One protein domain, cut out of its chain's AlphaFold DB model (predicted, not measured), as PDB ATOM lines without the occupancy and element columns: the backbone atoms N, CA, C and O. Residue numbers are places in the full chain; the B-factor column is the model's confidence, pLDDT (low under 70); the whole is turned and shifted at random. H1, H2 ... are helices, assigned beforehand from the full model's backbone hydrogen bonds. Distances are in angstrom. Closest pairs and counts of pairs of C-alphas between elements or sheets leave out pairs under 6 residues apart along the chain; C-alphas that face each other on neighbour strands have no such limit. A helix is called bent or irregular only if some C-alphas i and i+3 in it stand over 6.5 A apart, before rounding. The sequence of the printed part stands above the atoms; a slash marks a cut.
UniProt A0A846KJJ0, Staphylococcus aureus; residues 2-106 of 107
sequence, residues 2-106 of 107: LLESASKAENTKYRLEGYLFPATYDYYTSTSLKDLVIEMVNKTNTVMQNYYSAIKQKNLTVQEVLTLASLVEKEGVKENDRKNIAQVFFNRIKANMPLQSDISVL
ATOM      1  N   LEU A   2      -9.021  24.652  60.100       94.50
ATOM      2  CA  LEU A   2      -8.626  24.364  58.706       94.50
ATOM      3  C   LEU A   2      -9.022  22.957  58.218       94.50
ATOM      4  O   LEU A   2      -9.860  22.811  57.333       94.50
ATOM      5  N   LEU A   3      -8.432  21.917  58.821       94.75
ATOM      6  CA  LEU A   3      -8.633  20.527  58.394       94.75
ATOM      7  C   LEU A   3     -10.017  19.981  58.748       94.75
ATOM      8  O   LEU A   3     -10.504  19.071  58.088       94.75
ATOM      9  N   GLU A   4     -10.667  20.555  59.758       94.75
ATOM     10  CA  GLU A   4     -12.058  20.232  60.074       94.75
ATOM     11  C   GLU A   4     -12.999  20.717  58.964       94.75
ATOM     12  O   GLU A   4     -13.926  20.011  58.579       94.75
ATOM     13  N   SER A   5     -12.738  21.901  58.404       93.38
ATOM     14  CA  SER A   5     -13.481  22.379  57.241       93.38
ATOM     15  C   SER A   5     -13.230  21.496  56.015       93.38
ATOM     16  O   SER A   5     -14.177  21.192  55.299       93.38
ATOM     17  N   ALA A   6     -11.987  21.052  55.794       93.81
ATOM     18  CA  ALA A   6     -11.635  20.169  54.676       93.81
ATOM     19  C   ALA A   6     -12.263  18.765  54.798       93.81
ATOM     20  O   ALA A   6     -12.658  18.151  53.805       93.81
ATOM     21  N   SER A   7     -12.368  18.226  56.019       94.12
ATOM     22  CA  SER A   7     -12.964  16.904  56.250       94.12
ATOM     23  C   SER A   7     -14.479  16.902  56.045       94.12
ATOM     24  O   SER A   7     -15.025  15.910  55.565       94.12
ATOM     25  N   LYS A   8     -15.145  18.022  56.347       94.12
ATOM     26  CA  LYS A   8     -16.588  18.225  56.144       94.12
ATOM     27  C   LYS A   8     -16.957  18.657  54.722       94.12
ATOM     28  O   LYS A   8     -18.136  18.668  54.395       94.12
ATOM     29  N   ALA A   9     -15.982  19.017  53.886       92.19
ATOM     30  CA  ALA A   9     -16.242  19.435  52.514       92.19
ATOM     31  C   ALA A   9     -16.833  18.283  51.681       92.19
ATOM     32  O   ALA A   9     -16.286  17.172  51.652       92.19
ATOM     33  N   GLU A  10     -17.924  18.577  50.976       90.88
ATOM     34  CA  GLU A  10     -18.607  17.682  50.040       90.88
ATOM     35  C   GLU A  10     -18.377  18.146  48.596       90.88
ATOM     36  O   GLU A  10     -18.026  19.300  48.359       90.88
ATOM     37  N   ASN A  11     -18.564  17.251  47.620       89.25
ATOM     38  CA  ASN A  11     -18.403  17.548  46.187       89.25
ATOM     39  C   ASN A  11     -17.026  18.133  45.802       89.25
ATOM     40  O   ASN A  11     -16.907  18.905  44.853       89.25
ATOM     41  N   THR A  12     -15.968  17.748  46.522       88.88
ATOM     42  CA  THR A  12     -14.585  18.141  46.224       88.88
ATOM     43  C   THR A  12     -13.830  16.990  45.561       88.88
ATOM     44  O   THR A  12     -13.855  15.857  46.038       88.88
ATOM     45  N   LYS A  13     -13.134  17.271  44.450       90.75
ATOM     46  CA  LYS A  13     -12.296  16.276  43.753       90.75
ATOM     47  C   LYS A  13     -11.038  15.935  44.559       90.75
ATOM     48  O   LYS A  13     -10.703  14.766  44.722       90.75
ATOM     49  N   TYR A  14     -10.379  16.962  45.097       92.94
ATOM     50  CA  TYR A  14      -9.221  16.840  45.980       92.94
ATOM     51  C   TYR A  14      -9.483  17.635  47.261       92.94
ATOM     52  O   TYR A  14      -9.665  18.848  47.221       92.94
ATOM     53  N   ARG A  15      -9.500  16.955  48.414       92.00
ATOM     54  CA  ARG A  15      -9.876  17.573  49.703       92.00
ATOM     55  C   ARG A  15      -8.926  18.667  50.182       92.00
ATOM     56  O   ARG A  15      -9.338  19.522  50.952       92.00
ATOM     57  N   LEU A  16      -7.659  18.603  49.778       94.12
ATOM     58  CA  LEU A  16      -6.635  19.573  50.170       94.12
ATOM     59  C   LEU A  16      -6.338  20.591  49.064       94.12
ATOM     60  O   LEU A  16      -5.332  21.291  49.134       94.12
ATOM     61  N   GLU A  17      -7.197  20.702  48.051       94.25
ATOM     62  CA  GLU A  17      -7.005  21.713  47.017       94.25
ATOM     63  C   GLU A  17      -7.101  23.132  47.589       94.25
ATOM     64  O   GLU A  17      -8.055  23.457  48.295       94.25
ATOM     65  N   GLY A  18      -6.100  23.967  47.311       94.75
ATOM     66  CA  GLY A  18      -5.969  25.298  47.915       94.75
ATOM     67  C   GLY A  18      -5.537  25.314  49.393       94.75
ATOM     68  O   GLY A  18      -5.416  26.393  49.971       94.75
ATOM     69  N   TYR A  19      -5.268  24.158  50.016       97.06
ATOM     70  CA  TYR A  19      -4.822  24.066  51.419       97.06
ATOM     71  C   TYR A  19      -3.299  24.062  51.592       97.06
ATOM     72  O   TYR A  19      -2.818  24.117  52.725       97.06
ATOM     73  N   LEU A  20      -2.534  23.982  50.503       97.62
ATOM     74  CA  LEU A  20      -1.072  23.969  50.521       97.62
ATOM     75  C   LEU A  20      -0.576  25.396  50.274       97.62
ATOM     76  O   LEU A  20      -0.723  25.919  49.171       97.62
ATOM     77  N   PHE A  21      -0.025  26.045  51.303       97.88
ATOM     78  CA  PHE A  21       0.343  27.455  51.202       97.88
ATOM     79  C   PHE A  21       1.481  27.666  50.185       97.88
ATOM     80  O   PHE A  21       2.501  26.974  50.276       97.88
ATOM     81  N   PRO A  22       1.375  28.632  49.256       96.75
ATOM     82  CA  PRO A  22       2.442  28.921  48.305       96.75
ATOM     83  C   PRO A  22       3.567  29.704  48.996       96.75
ATOM     84  O   PRO A  22       3.465  30.906  49.233       96.75
ATOM     85  N   ALA A  23       4.651  29.013  49.333       97.06
ATOM     86  CA  ALA A  23       5.858  29.603  49.900       97.06
ATOM     87  C   ALA A  23       7.098  28.819  49.457       97.06
ATOM     88  O   ALA A  23       7.003  27.800  48.773       97.06
ATOM     89  N   THR A  24       8.266  29.313  49.852       97.44
ATOM     90  CA  THR A  24       9.520  28.568  49.754       97.44
ATOM     91  C   THR A  24       9.633  27.627  50.949       97.44
ATOM     92  O   THR A  24       9.421  28.056  52.083       97.44
ATOM     93  N   TYR A  25       9.965  26.367  50.678       96.38
ATOM     94  CA  TYR A  25      10.153  25.319  51.676       96.38
ATOM     95  C   TYR A  25      11.510  24.663  51.452       96.38
ATOM     96  O   TYR A  25      11.843  24.308  50.318       96.38
ATOM     97  N   ASP A  26      12.270  24.495  52.526       95.19
ATOM     98  CA  ASP A  26      13.534  23.773  52.486       95.19
ATOM     99  C   ASP A  26      13.271  22.273  52.634       95.19
ATOM    100  O   ASP A  26      12.444  21.842  53.437       95.19
ATOM    101  N   TYR A  27      13.989  21.451  51.872       95.69
ATOM    102  CA  TYR A  27      13.896  20.001  51.979       95.69
ATOM    103  C   TYR A  27      15.277  19.357  51.901       95.69
ATOM    104  O   TYR A  27      16.196  19.865  51.258       95.69
ATOM    105  N   TYR A  28      15.409  18.210  52.558       95.12
ATOM    106  CA  TYR A  28      16.638  17.429  52.616       95.12
ATOM    107  C   TYR A  28      16.379  16.026  52.070       95.12
ATOM    108  O   TYR A  28      15.235  15.610  51.909       95.12
ATOM    109  N   THR A  29      17.436  15.250  51.832       95.06
ATOM    110  CA  THR A  29      17.325  13.871  51.323       95.06
ATOM    111  C   THR A  29      16.455  12.969  52.209       95.06
ATOM    112  O   THR A  29      15.861  12.013  51.722       95.06
ATOM    113  N   SER A  30      16.365  13.268  53.508       95.81
ATOM    114  CA  SER A  30      15.523  12.550  54.470       95.81
ATOM    115  C   SER A  30      14.073  13.042  54.535       95.81
ATOM    116  O   SER A  30      13.262  12.403  55.199       95.81
ATOM    117  N   THR A  31      13.736  14.174  53.909       96.44
ATOM    118  CA  THR A  31      12.386  14.753  53.953       96.44
ATOM    119  C   THR A  31      11.443  13.926  53.085       96.44
ATOM    120  O   THR A  31      11.644  13.809  51.875       96.44
ATOM    121  N   SER A  32      10.389  13.360  53.678       97.81
ATOM    122  CA  SER A  32       9.360  12.671  52.901       97.81
ATOM    123  C   SER A  32       8.374  13.666  52.282       97.81
ATOM    124  O   SER A  32       8.163  14.769  52.791       97.81
ATOM    125  N   LEU A  33       7.681  13.253  51.215       96.44
ATOM    126  CA  LEU A  33       6.589  14.044  50.633       96.44
ATOM    127  C   LEU A  33       5.510  14.382  51.675       96.44
ATOM    128  O   LEU A  33       4.943  15.470  51.657       96.44
ATOM    129  N   LYS A  34       5.231  13.448  52.590       97.06
ATOM    130  CA  LYS A  34       4.246  13.649  53.653       97.06
ATOM    131  C   LYS A  34       4.675  14.767  54.600       97.06
ATOM    132  O   LYS A  34       3.832  15.583  54.958       97.06
ATOM    133  N   ASP A  35       5.952  14.815  54.969       97.44
ATOM    134  CA  ASP A  35       6.483  15.859  55.850       97.44
ATOM    135  C   ASP A  35       6.347  17.234  55.196       97.44
ATOM    136  O   ASP A  35       5.831  18.161  55.819       97.44
ATOM    137  N   LEU A  36       6.686  17.331  53.906       97.25
ATOM    138  CA  LEU A  36       6.548  18.568  53.138       97.25
ATOM    139  C   LEU A  36       5.085  19.034  53.039       97.25
ATOM    140  O   LEU A  36       4.783  20.207  53.252       97.25
ATOM    141  N   VAL A  37       4.146  18.122  52.768       96.94
ATOM    142  CA  VAL A  37       2.710  18.455  52.728       96.94
ATOM    143  C   VAL A  37       2.206  18.905  54.101       96.94
ATOM    144  O   VAL A  37       1.428  19.856  54.186       96.94
ATOM    145  N   ILE A  38       2.649  18.259  55.183       97.19
ATOM    146  CA  ILE A  38       2.311  18.676  56.550       97.19
ATOM    147  C   ILE A  38       2.827  20.091  56.817       97.19
ATOM    148  O   ILE A  38       2.089  20.909  57.366       97.19
ATOM    149  N   GLU A  39       4.053  20.407  56.403       97.81
ATOM    150  CA  GLU A  39       4.626  21.746  56.543       97.81
ATOM    151  C   GLU A  39       3.806  22.802  55.789       97.81
ATOM    152  O   GLU A  39       3.434  23.826  56.370       97.81
ATOM    153  N   MET A  40       3.426  22.520  54.541       98.31
ATOM    154  CA  MET A  40       2.585  23.403  53.726       98.31
ATOM    155  C   MET A  40       1.211  23.658  54.359       98.31
ATOM    156  O   MET A  40       0.747  24.799  54.410       98.31
ATOM    157  N   VAL A  41       0.559  22.611  54.871       98.00
ATOM    158  CA  VAL A  41      -0.747  22.717  55.543       98.00
ATOM    159  C   VAL A  41      -0.626  23.479  56.863       98.00
ATOM    160  O   VAL A  41      -1.474  24.320  57.176       98.00
ATOM    161  N   ASN A  42       0.434  23.231  57.635       97.88
ATOM    162  CA  ASN A  42       0.708  23.967  58.866       97.88
ATOM    163  C   ASN A  42       0.925  25.451  58.574       97.88
ATOM    164  O   ASN A  42       0.352  26.293  59.265       97.88
ATOM    165  N   LYS A  43       1.669  25.778  57.511       98.25
ATOM    166  CA  LYS A  43       1.872  27.159  57.076       98.25
ATOM    167  C   LYS A  43       0.550  27.839  56.724       98.25
ATOM    168  O   LYS A  43       0.309  28.945  57.213       98.25
ATOM    169  N   THR A  44      -0.331  27.171  55.971       98.12
ATOM    170  CA  THR A  44      -1.694  27.665  55.704       98.12
ATOM    171  C   THR A  44      -2.426  27.939  57.008       98.12
ATOM    172  O   THR A  44      -2.972  29.024  57.195       98.12
ATOM    173  N   ASN A  45      -2.404  26.987  57.944       97.75
ATOM    174  CA  ASN A  45      -3.109  27.122  59.212       97.75
ATOM    175  C   ASN A  45      -2.589  28.299  60.046       97.75
ATOM    176  O   ASN A  45      -3.397  28.990  60.660       97.75
ATOM    177  N   THR A  46      -1.275  28.541  60.059       97.94
ATOM    178  CA  THR A  46      -0.655  29.687  60.737       97.94
ATOM    179  C   THR A  46      -1.082  31.009  60.108       97.94
ATOM    180  O   THR A  46      -1.504  31.910  60.828       97.94
ATOM    181  N   VAL A  47      -1.026  31.129  58.778       97.19
ATOM    182  CA  VAL A  47      -1.440  32.357  58.074       97.19
ATOM    183  C   VAL A  47      -2.937  32.624  58.264       97.19
ATOM    184  O   VAL A  47      -3.348  33.773  58.423       97.19
ATOM    185  N   MET A  48      -3.748  31.566  58.312       96.88
ATOM    186  CA  MET A  48      -5.200  31.663  58.441       96.88
ATOM    187  C   MET A  48      -5.706  31.959  59.860       96.88
ATOM    188  O   MET A  48      -6.868  32.345  59.997       96.88
ATOM    189  N   GLN A  49      -4.861  31.854  60.898       97.06
ATOM    190  CA  GLN A  49      -5.261  32.080  62.301       97.06
ATOM    191  C   GLN A  49      -6.023  33.396  62.497       97.06
ATOM    192  O   GLN A  49      -7.067  33.422  63.144       97.06
ATOM    193  N   ASN A  50      -5.541  34.477  61.880       96.56
ATOM    194  CA  ASN A  50      -6.122  35.812  62.036       96.56
ATOM    195  C   ASN A  50      -7.491  35.973  61.353       96.56
ATOM    196  O   ASN A  50      -8.201  36.939  61.624       96.56
ATOM    197  N   TYR A  51      -7.874  35.048  60.470       96.88
ATOM    198  CA  TYR A  51      -9.102  35.149  59.681       96.88
ATOM    199  C   TYR A  51     -10.223  34.249  60.199       96.88
ATOM    200  O   TYR A  51     -11.389  34.544  59.947       96.88
ATOM    201  N   TYR A  52      -9.920  33.198  60.965       97.19
ATOM    202  CA  TYR A  52     -10.917  32.225  61.423       97.19
ATOM    203  C   TYR A  52     -12.106  32.843  62.160       97.19
ATOM    204  O   TYR A  52     -13.258  32.549  61.837       97.19
ATOM    205  N   SER A  53     -11.855  33.772  63.087       97.44
ATOM    206  CA  SER A  53     -12.940  34.456  63.798       97.44
ATOM    207  C   SER A  53     -13.843  35.255  62.851       97.44
ATOM    208  O   SER A  53     -15.063  35.200  62.985       97.44
ATOM    209  N   ALA A  54     -13.268  35.949  61.864       97.06
ATOM    210  CA  ALA A  54     -14.028  36.728  60.886       97.06
ATOM    211  C   ALA A  54     -14.833  35.834  59.929       97.06
ATOM    212  O   ALA A  54     -15.976  36.153  59.600       97.06
ATOM    213  N   ILE A  55     -14.260  34.702  59.515       96.88
ATOM    214  CA  ILE A  55     -14.923  33.689  58.681       96.88
ATOM    215  C   ILE A  55     -16.159  33.149  59.409       96.88
ATOM    216  O   ILE A  55     -17.268  33.197  58.874       96.88
ATOM    217  N   LYS A  56     -15.993  32.755  60.676       96.00
ATOM    218  CA  LYS A  56     -17.086  32.257  61.517       96.00
ATOM    219  C   LYS A  56     -18.172  33.309  61.757       96.00
ATOM    220  O   LYS A  56     -19.350  32.989  61.652       96.00
ATOM    221  N   GLN A  57     -17.804  34.564  62.026       97.25
ATOM    222  CA  GLN A  57     -18.763  35.670  62.196       97.25
ATOM    223  C   GLN A  57     -19.604  35.936  60.940       97.25
ATOM    224  O   GLN A  57     -20.734  36.407  61.040       97.25
ATOM    225  N   LYS A  58     -19.063  35.630  59.757       94.62
ATOM    226  CA  LYS A  58     -19.767  35.746  58.476       94.62
ATOM    227  C   LYS A  58     -20.580  34.498  58.115       94.62
ATOM    228  O   LYS A  58     -21.159  34.477  57.035       94.62
ATOM    229  N   ASN A  59     -20.653  33.501  59.003       95.38
ATOM    230  CA  ASN A  59     -21.286  32.201  58.760       95.38
ATOM    231  C   ASN A  59     -20.739  31.492  57.510       95.38
ATOM    232  O   ASN A  59     -21.484  30.821  56.804       95.38
ATOM    233  N   LEU A  60     -19.444  31.663  57.237       95.38
ATOM    234  CA  LEU A  60     -18.743  30.969  56.162       95.38
ATOM    235  C   LEU A  60     -17.877  29.852  56.746       95.38
ATOM    236  O   LEU A  60     -17.416  29.921  57.888       95.38
ATOM    237  N   THR A  61     -17.613  28.839  55.937       96.00
ATOM    238  CA  THR A  61     -16.604  27.813  56.195       96.00
ATOM    239  C   THR A  61     -15.259  28.223  55.598       96.00
ATOM    240  O   THR A  61     -15.176  29.034  54.673       96.00
ATOM    241  N   VAL A  62     -14.170  27.637  56.100       96.50
ATOM    242  CA  VAL A  62     -12.836  27.876  55.526       96.50
ATOM    243  C   VAL A  62     -12.764  27.352  54.088       96.50
ATOM    244  O   VAL A  62     -12.155  27.997  53.242       96.50
ATOM    245  N   GLN A  63     -13.438  26.235  53.796       96.12
ATOM    246  CA  GLN A  63     -13.543  25.675  52.448       96.12
ATOM    247  C   GLN A  63     -14.177  26.673  51.470       96.12
ATOM    248  O   GLN A  63     -13.622  26.900  50.402       96.12
ATOM    249  N   GLU A  64     -15.306  27.296  51.819       95.00
ATOM    250  CA  GLU A  64     -15.959  28.294  50.953       95.00
ATOM    251  C   GLU A  64     -15.054  29.499  50.694       95.00
ATOM    252  O   GLU A  64     -14.968  29.988  49.568       95.00
ATOM    253  N   VAL A  65     -14.339  29.954  51.724       96.19
ATOM    254  CA  VAL A  65     -13.422  31.091  51.612       96.19
ATOM    255  C   VAL A  65     -12.228  30.757  50.723       96.19
ATOM    256  O   VAL A  65     -11.887  31.567  49.865       96.19
ATOM    257  N   LEU A  66     -11.618  29.578  50.877       96.06
ATOM    258  CA  LEU A  66     -10.503  29.146  50.027       96.06
ATOM    259  C   LEU A  66     -10.944  28.911  48.577       96.06
ATOM    260  O   LEU A  66     -10.227  29.310  47.662       96.06
ATOM    261  N   THR A  67     -12.137  28.350  48.353       94.25
ATOM    262  CA  THR A  67     -12.719  28.204  47.008       94.25
ATOM    263  C   THR A  67     -12.940  29.564  46.349       94.25
ATOM    264  O   THR A  67     -12.606  29.756  45.185       94.25
ATOM    265  N   LEU A  68     -13.480  30.542  47.078       94.88
ATOM    266  CA  LEU A  68     -13.675  31.877  46.518       94.88
ATOM    267  C   LEU A  68     -12.338  32.584  46.264       94.88
ATOM    268  O   LEU A  68     -12.162  33.226  45.229       94.88
ATOM    269  N   ALA A  69     -11.389  32.449  47.192       95.19
ATOM    270  CA  ALA A  69     -10.059  33.027  47.070       95.19
ATOM    271  C   ALA A  69      -9.294  32.463  45.866       95.19
ATOM    272  O   ALA A  69      -8.623  33.233  45.186       95.19
ATOM    273  N   SER A  70      -9.423  31.167  45.552       94.44
ATOM    274  CA  SER A  70      -8.752  30.570  44.392       94.44
ATOM    275  C   SER A  70      -9.259  31.143  43.063       94.44
ATOM    276  O   SER A  70      -8.454  31.419  42.173       94.44
ATOM    277  N   LEU A  71     -10.568  31.407  42.951       94.56
ATOM    278  CA  LEU A  71     -11.153  32.081  41.787       94.56
ATOM    279  C   LEU A  71     -10.664  33.529  41.684       94.56
ATOM    280  O   LEU A  71     -10.205  33.958  40.630       94.56
ATOM    281  N   VAL A  72     -10.710  34.276  42.791       95.44
ATOM    282  CA  VAL A  72     -10.250  35.673  42.839       95.44
ATOM    283  C   VAL A  72      -8.762  35.790  42.487       95.44
ATOM    284  O   VAL A  72      -8.379  36.702  41.756       95.44
ATOM    285  N   GLU A  73      -7.930  34.871  42.981       93.94
ATOM    286  CA  GLU A  73      -6.486  34.839  42.725       93.94
ATOM    287  C   GLU A  73      -6.168  34.647  41.240       93.94
ATOM    288  O   GLU A  73      -5.230  35.257  40.727       93.94
ATOM    289  N   LYS A  74      -6.951  33.811  40.549       92.38
ATOM    290  CA  LYS A  74      -6.763  33.511  39.126       92.38
ATOM    291  C   LYS A  74      -7.329  34.581  38.194       92.38
ATOM    292  O   LYS A  74      -6.755  34.794  37.133       92.38
ATOM    293  N   GLU A  75      -8.413  35.247  38.583       89.06
ATOM    294  CA  GLU A  75      -9.048  36.315  37.793       89.06
ATOM    295  C   GLU A  75      -8.315  37.662  37.926       89.06
ATOM    296  O   GLU A  75      -8.203  38.430  36.970       89.06
ATOM    297  N   GLY A  76      -7.824  37.987  39.125       88.19
ATOM    298  CA  GLY A  76      -7.261  39.300  39.433       88.19
ATOM    299  C   GLY A  76      -5.736  39.314  39.509       88.19
ATOM    300  O   GLY A  76      -5.136  38.560  40.274       88.19
ATOM    301  N   VAL A  77      -5.096  40.258  38.816       86.12
ATOM    302  CA  VAL A  77      -3.635  40.468  38.910       86.12
ATOM    303  C   VAL A  77      -3.270  41.414  40.059       86.12
ATOM    304  O   VAL A  77      -2.324  41.158  40.798       86.12
ATOM    305  N   LYS A  78      -4.014  42.516  40.228       94.31
ATOM    306  CA  LYS A  78      -3.740  43.539  41.251       94.31
ATOM    307  C   LYS A  78      -4.667  43.390  42.451       94.31
ATOM    308  O   LYS A  78      -5.816  42.981  42.318       94.31
ATOM    309  N   GLU A  79      -4.202  43.820  43.621       92.31
ATOM    310  CA  GLU A  79      -4.969  43.731  44.870       92.31
ATOM    311  C   GLU A  79      -6.327  44.457  44.803       92.31
ATOM    312  O   GLU A  79      -7.342  43.920  45.243       92.31
ATOM    313  N   ASN A  80      -6.369  45.660  44.220       93.50
ATOM    314  CA  ASN A  80      -7.621  46.413  44.083       93.50
ATOM    315  C   ASN A  80      -8.626  45.697  43.172       93.50
ATOM    316  O   ASN A  80      -9.815  45.659  43.486       93.50
ATOM    317  N   ASP A  81      -8.147  45.077  42.093       93.56
ATOM    318  CA  ASP A  81      -8.994  44.302  41.187       93.56
ATOM    319  C   ASP A  81      -9.553  43.080  41.922       93.56
ATOM    320  O   ASP A  81     -10.756  42.841  41.889       93.56
ATOM    321  N   ARG A  82      -8.715  42.374  42.692       95.31
ATOM    322  CA  ARG A  82      -9.130  41.222  43.513       95.31
ATOM    323  C   ARG A  82     -10.227  41.577  44.515       95.31
ATOM    324  O   ARG A  82     -11.179  40.815  44.661       95.31
ATOM    325  N   LYS A  83     -10.147  42.744  45.168       95.62
ATOM    326  CA  LYS A  83     -11.206  43.229  46.077       95.62
ATOM    327  C   LYS A  83     -12.529  43.445  45.341       95.62
ATOM    328  O   LYS A  83     -13.572  42.998  45.818       95.62
ATOM    329  N   ASN A  84     -12.487  44.080  44.170       95.25
ATOM    330  CA  ASN A  84     -13.680  44.310  43.351       95.25
ATOM    331  C   ASN A  84     -14.276  42.993  42.828       95.25
ATOM    332  O   ASN A  84     -15.486  42.796  42.903       95.25
ATOM    333  N   ILE A  85     -13.437  42.065  42.362       95.25
ATOM    334  CA  ILE A  85     -13.852  40.736  41.887       95.25
ATOM    335  C   ILE A  85     -14.512  39.942  43.023       95.25
ATOM    336  O   ILE A  85     -15.617  39.428  42.852       95.25
ATOM    337  N   ALA A  86     -13.896  39.908  44.210       95.75
ATOM    338  CA  ALA A  86     -14.476  39.256  45.383       95.75
ATOM    339  C   ALA A  86     -15.855  39.840  45.729       95.75
ATOM    340  O   ALA A  86     -16.803  39.092  45.982       95.75
ATOM    341  N   GLN A  87     -16.000  41.169  45.680       95.38
ATOM    342  CA  GLN A  87     -17.282  41.836  45.901       95.38
ATOM    343  C   GLN A  87     -18.337  41.413  44.868       95.38
ATOM    344  O   GLN A  87     -19.483  41.153  45.239       95.38
ATOM    345  N   VAL A  88     -17.972  41.308  43.586       95.88
ATOM    346  CA  VAL A  88     -18.878  40.840  42.524       95.88
ATOM    347  C   VAL A  88     -19.338  39.408  42.788       95.88
ATOM    348  O   VAL A  88     -20.538  39.137  42.705       95.88
ATOM    349  N   PHE A  89     -18.432  38.499  43.151       96.19
ATOM    350  CA  PHE A  89     -18.810  37.120  43.449       96.19
ATOM    351  C   PHE A  89     -19.729  37.015  44.669       96.19
ATOM    352  O   PHE A  89     -20.754  36.339  44.590       96.19
ATOM    353  N   PHE A  90     -19.448  37.741  45.755       95.56
ATOM    354  CA  PHE A  90     -20.360  37.785  46.904       95.56
ATOM    355  C   PHE A  90     -21.742  38.333  46.530       95.56
ATOM    356  O   PHE A  90     -22.757  37.795  46.978       95.56
ATOM    357  N   ASN A  91     -21.805  39.365  45.681       96.56
ATOM    358  CA  ASN A  91     -23.074  39.912  45.201       96.56
ATOM    359  C   ASN A  91     -23.868  38.877  44.389       96.56
ATOM    360  O   ASN A  91     -25.073  38.743  44.597       96.56
ATOM    361  N   ARG A  92     -23.204  38.117  43.507       96.88
ATOM    362  CA  ARG A  92     -23.839  37.053  42.709       96.88
ATOM    363  C   ARG A  92     -24.356  35.916  43.584       96.88
ATOM    364  O   ARG A  92     -25.516  35.544  43.439       96.88
ATOM    365  N   ILE A  93     -23.552  35.435  44.534       94.44
ATOM    366  CA  ILE A  93     -23.962  34.394  45.493       94.44
ATOM    367  C   ILE A  93     -25.203  34.848  46.268       94.44
ATOM    368  O   ILE A  93     -26.188  34.121  46.344       94.44
ATOM    369  N   LYS A  94     -25.198  36.085  46.783       95.00
ATOM    370  CA  LYS A  94     -26.342  36.654  47.510       95.00
ATOM    371  C   LYS A  94     -27.601  36.762  46.643       95.00
ATOM    372  O   LYS A  94     -28.705  36.600  47.153       95.00
ATOM    373  N   ALA A  95     -27.440  37.041  45.352       96.81
ATOM    374  CA  ALA A  95     -28.529  37.106  44.382       96.81
ATOM    375  C   ALA A  95     -28.927  35.730  43.807       96.81
ATOM    376  O   ALA A  95     -29.756  35.679  42.901       96.81
ATOM    377  N   ASN A  96     -28.344  34.630  44.301       95.44
ATOM    378  CA  ASN A  96     -28.518  33.277  43.764       95.44
ATOM    379  C   ASN A  96     -28.228  33.186  42.249       95.44
ATOM    380  O   ASN A  96     -28.898  32.473  41.503       95.44
ATOM    381  N   MET A  97     -27.238  33.953  41.787       96.19
ATOM    382  CA  MET A  97     -26.776  33.967  40.402       96.19
ATOM    383  C   MET A  97     -25.551  33.062  40.232       96.19
ATOM    384  O   MET A  97     -24.697  33.017  41.123       96.19
ATOM    385  N   PRO A  98     -25.395  32.400  39.071       93.25
ATOM    386  CA  PRO A  98     -24.174  31.663  38.769       93.25
ATOM    387  C   PRO A  98     -22.955  32.599  38.746       93.25
ATOM    388  O   PRO A  98     -23.042  33.746  38.300       93.25
ATOM    389  N   LEU A  99     -21.795  32.102  39.194       92.88
ATOM    390  CA  LEU A  99     -20.556  32.892  39.214       92.88
ATOM    391  C   LEU A  99     -20.047  33.216  37.808       92.88
ATOM    392  O   LEU A  99     -19.564  34.325  37.610       92.88
ATOM    393  N   GLN A 100     -20.212  32.291  36.852       89.31
ATOM    394  CA  GLN A 100     -19.803  32.432  35.443       89.31
ATOM    395  C   GLN A 100     -18.345  32.902  35.286       89.31
ATOM    396  O   GLN A 100     -18.072  33.837  34.541       89.31
ATOM    397  N   SER A 101     -17.434  32.283  36.039       88.50
ATOM    398  CA  SER A 101     -15.990  32.480  35.894       88.50
ATOM    399  C   SER A 101     -15.421  31.354  35.040       88.50
ATOM    400  O   SER A 101     -15.565  30.179  35.397       88.50
ATOM    401  N   ASP A 102     -14.755  31.706  33.942       86.12
ATOM    402  CA  ASP A 102     -14.140  30.742  33.020       86.12
ATOM    403  C   ASP A 102     -13.050  29.912  33.714       86.12
ATOM    404  O   ASP A 102     -12.823  28.753  33.363       86.12
ATOM    405  N   ILE A 103     -12.438  30.455  34.773       86.50
ATOM    406  CA  ILE A 103     -11.447  29.754  35.599       86.50
ATOM    407  C   ILE A 103     -12.010  28.454  36.172       86.50
ATOM    408  O   ILE A 103     -11.301  27.456  36.213       86.50
ATOM    409  N   SER A 104     -13.284  28.441  36.574       82.19
ATOM    410  CA  SER A 104     -13.920  27.237  37.120       82.19
ATOM    411  C   SER A 104     -14.124  26.123  36.089       82.19
ATOM    412  O   SER A 104     -14.244  24.965  36.476       82.19
ATOM    413  N   VAL A 105     -14.150  26.457  34.795       82.56
ATOM    414  CA  VAL A 105     -14.298  25.494  33.691       82.56
ATOM    415  C   VAL A 105     -12.941  24.950  33.247       82.56
ATOM    416  O   VAL A 105     -12.841  23.795  32.843       82.56
ATOM    417  N   LEU A 106     -11.899  25.780  33.315       82.75
ATOM    418  CA  LEU A 106     -10.526  25.406  32.961       82.75
ATOM    419  C   LEU A 106      -9.829  24.534  34.020       82.75
ATOM    420  O   LEU A 106      -8.739  24.027  33.750       82.75
TER     421      LEU A 106
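Overview. This is residues 2 to 106 of the 107 residues of a protein of Staphylococcus aureus (UniProt A0A846KJJ0). A short middle helix, H3, has other helices around it: H1 near its first residues, H4 packed on its later part at a steep tilt, and the tiny H5 near its last residues. The long H2, kinked by 65 degrees near residue 50, meets H3 only at the corner by their link and has its first residues far out from this group, where residues 28 to 34, the last of the long loop before H2 and the first two residues of H2, stick out. The printed part has 105 residues, with five named helices in the order H1, H2, H3, H4, H5 and no named strand; the class is all helix. It is only just compact, close to loose, with a radius of gyration of the C-alphas of 15.4 A, and its elongated outline spans 51 by 28 by 27 A.

Arrangement. H1, residues 2 to 8, touches H3, residues 62 to 75, which is the hub and touches four other helices. The closest C-alphas of H1 and H3 are those of Ser 5 and Val 62, 5.8 A apart; H3 takes part with residues 62 to 63 alone, and the two lines are about perpendicular at 75 degrees. H2, residues 33 to 57, is close to H1 but not clearly touching; their closest C-alphas, those of Leu 2 and Asn 45, are 6.2 A apart. H2 and H3 only just touch, and only at the corner by their link, with 3 pairs of C-alphas within 8 A; the closest are those of Ile 55 and Val 62, at 6.9 A. H4, residues 79 to 94, touches H3 with residues 82 to 89 alone, at a steep tilt of 54 degrees, opposite ways; the closest C-alphas, of Val 72 and Arg 82, are 5.7 A apart. H5, residues 103 to 106, touches H3 at residues 71 to 75 alone, where the closest C-alphas, of Leu 71 and Ile 103, are 6.6 A apart. H4 and H5 are apart, and H2 is apart from both. Each O i to N i+4 pair is within hydrogen-bond range in H1, H3 and H4, against 17 of 21 in H2; H5 is too short for such a pair.

Along the chain. H1 begins at C-alpha 2, at (-8.626, 24.364, 58.706). H2, 35.3 A from first to last C-alpha, is irregular: C-alphas 50 and 53 are 7.2 A apart. H3 measures 20.0 A and H4 22.7 A; H1 measures 10.4 A and H5 5.2 A. H5 ends at C-alpha 106, at (-10.526, 25.406, 32.961).

Size, cuts and confidence. The two C-alphas farthest apart, those of Thr 29 and Ala 95, are 51.9 A apart. The link from H1 to H2 is long, with 24 residues; those from H2 to H3 and from H3 to H4 are tight, and that from H4 to H5 is short. The printed part has no cut; its mean pLDDT is 94.6, and no printed residue is under 70.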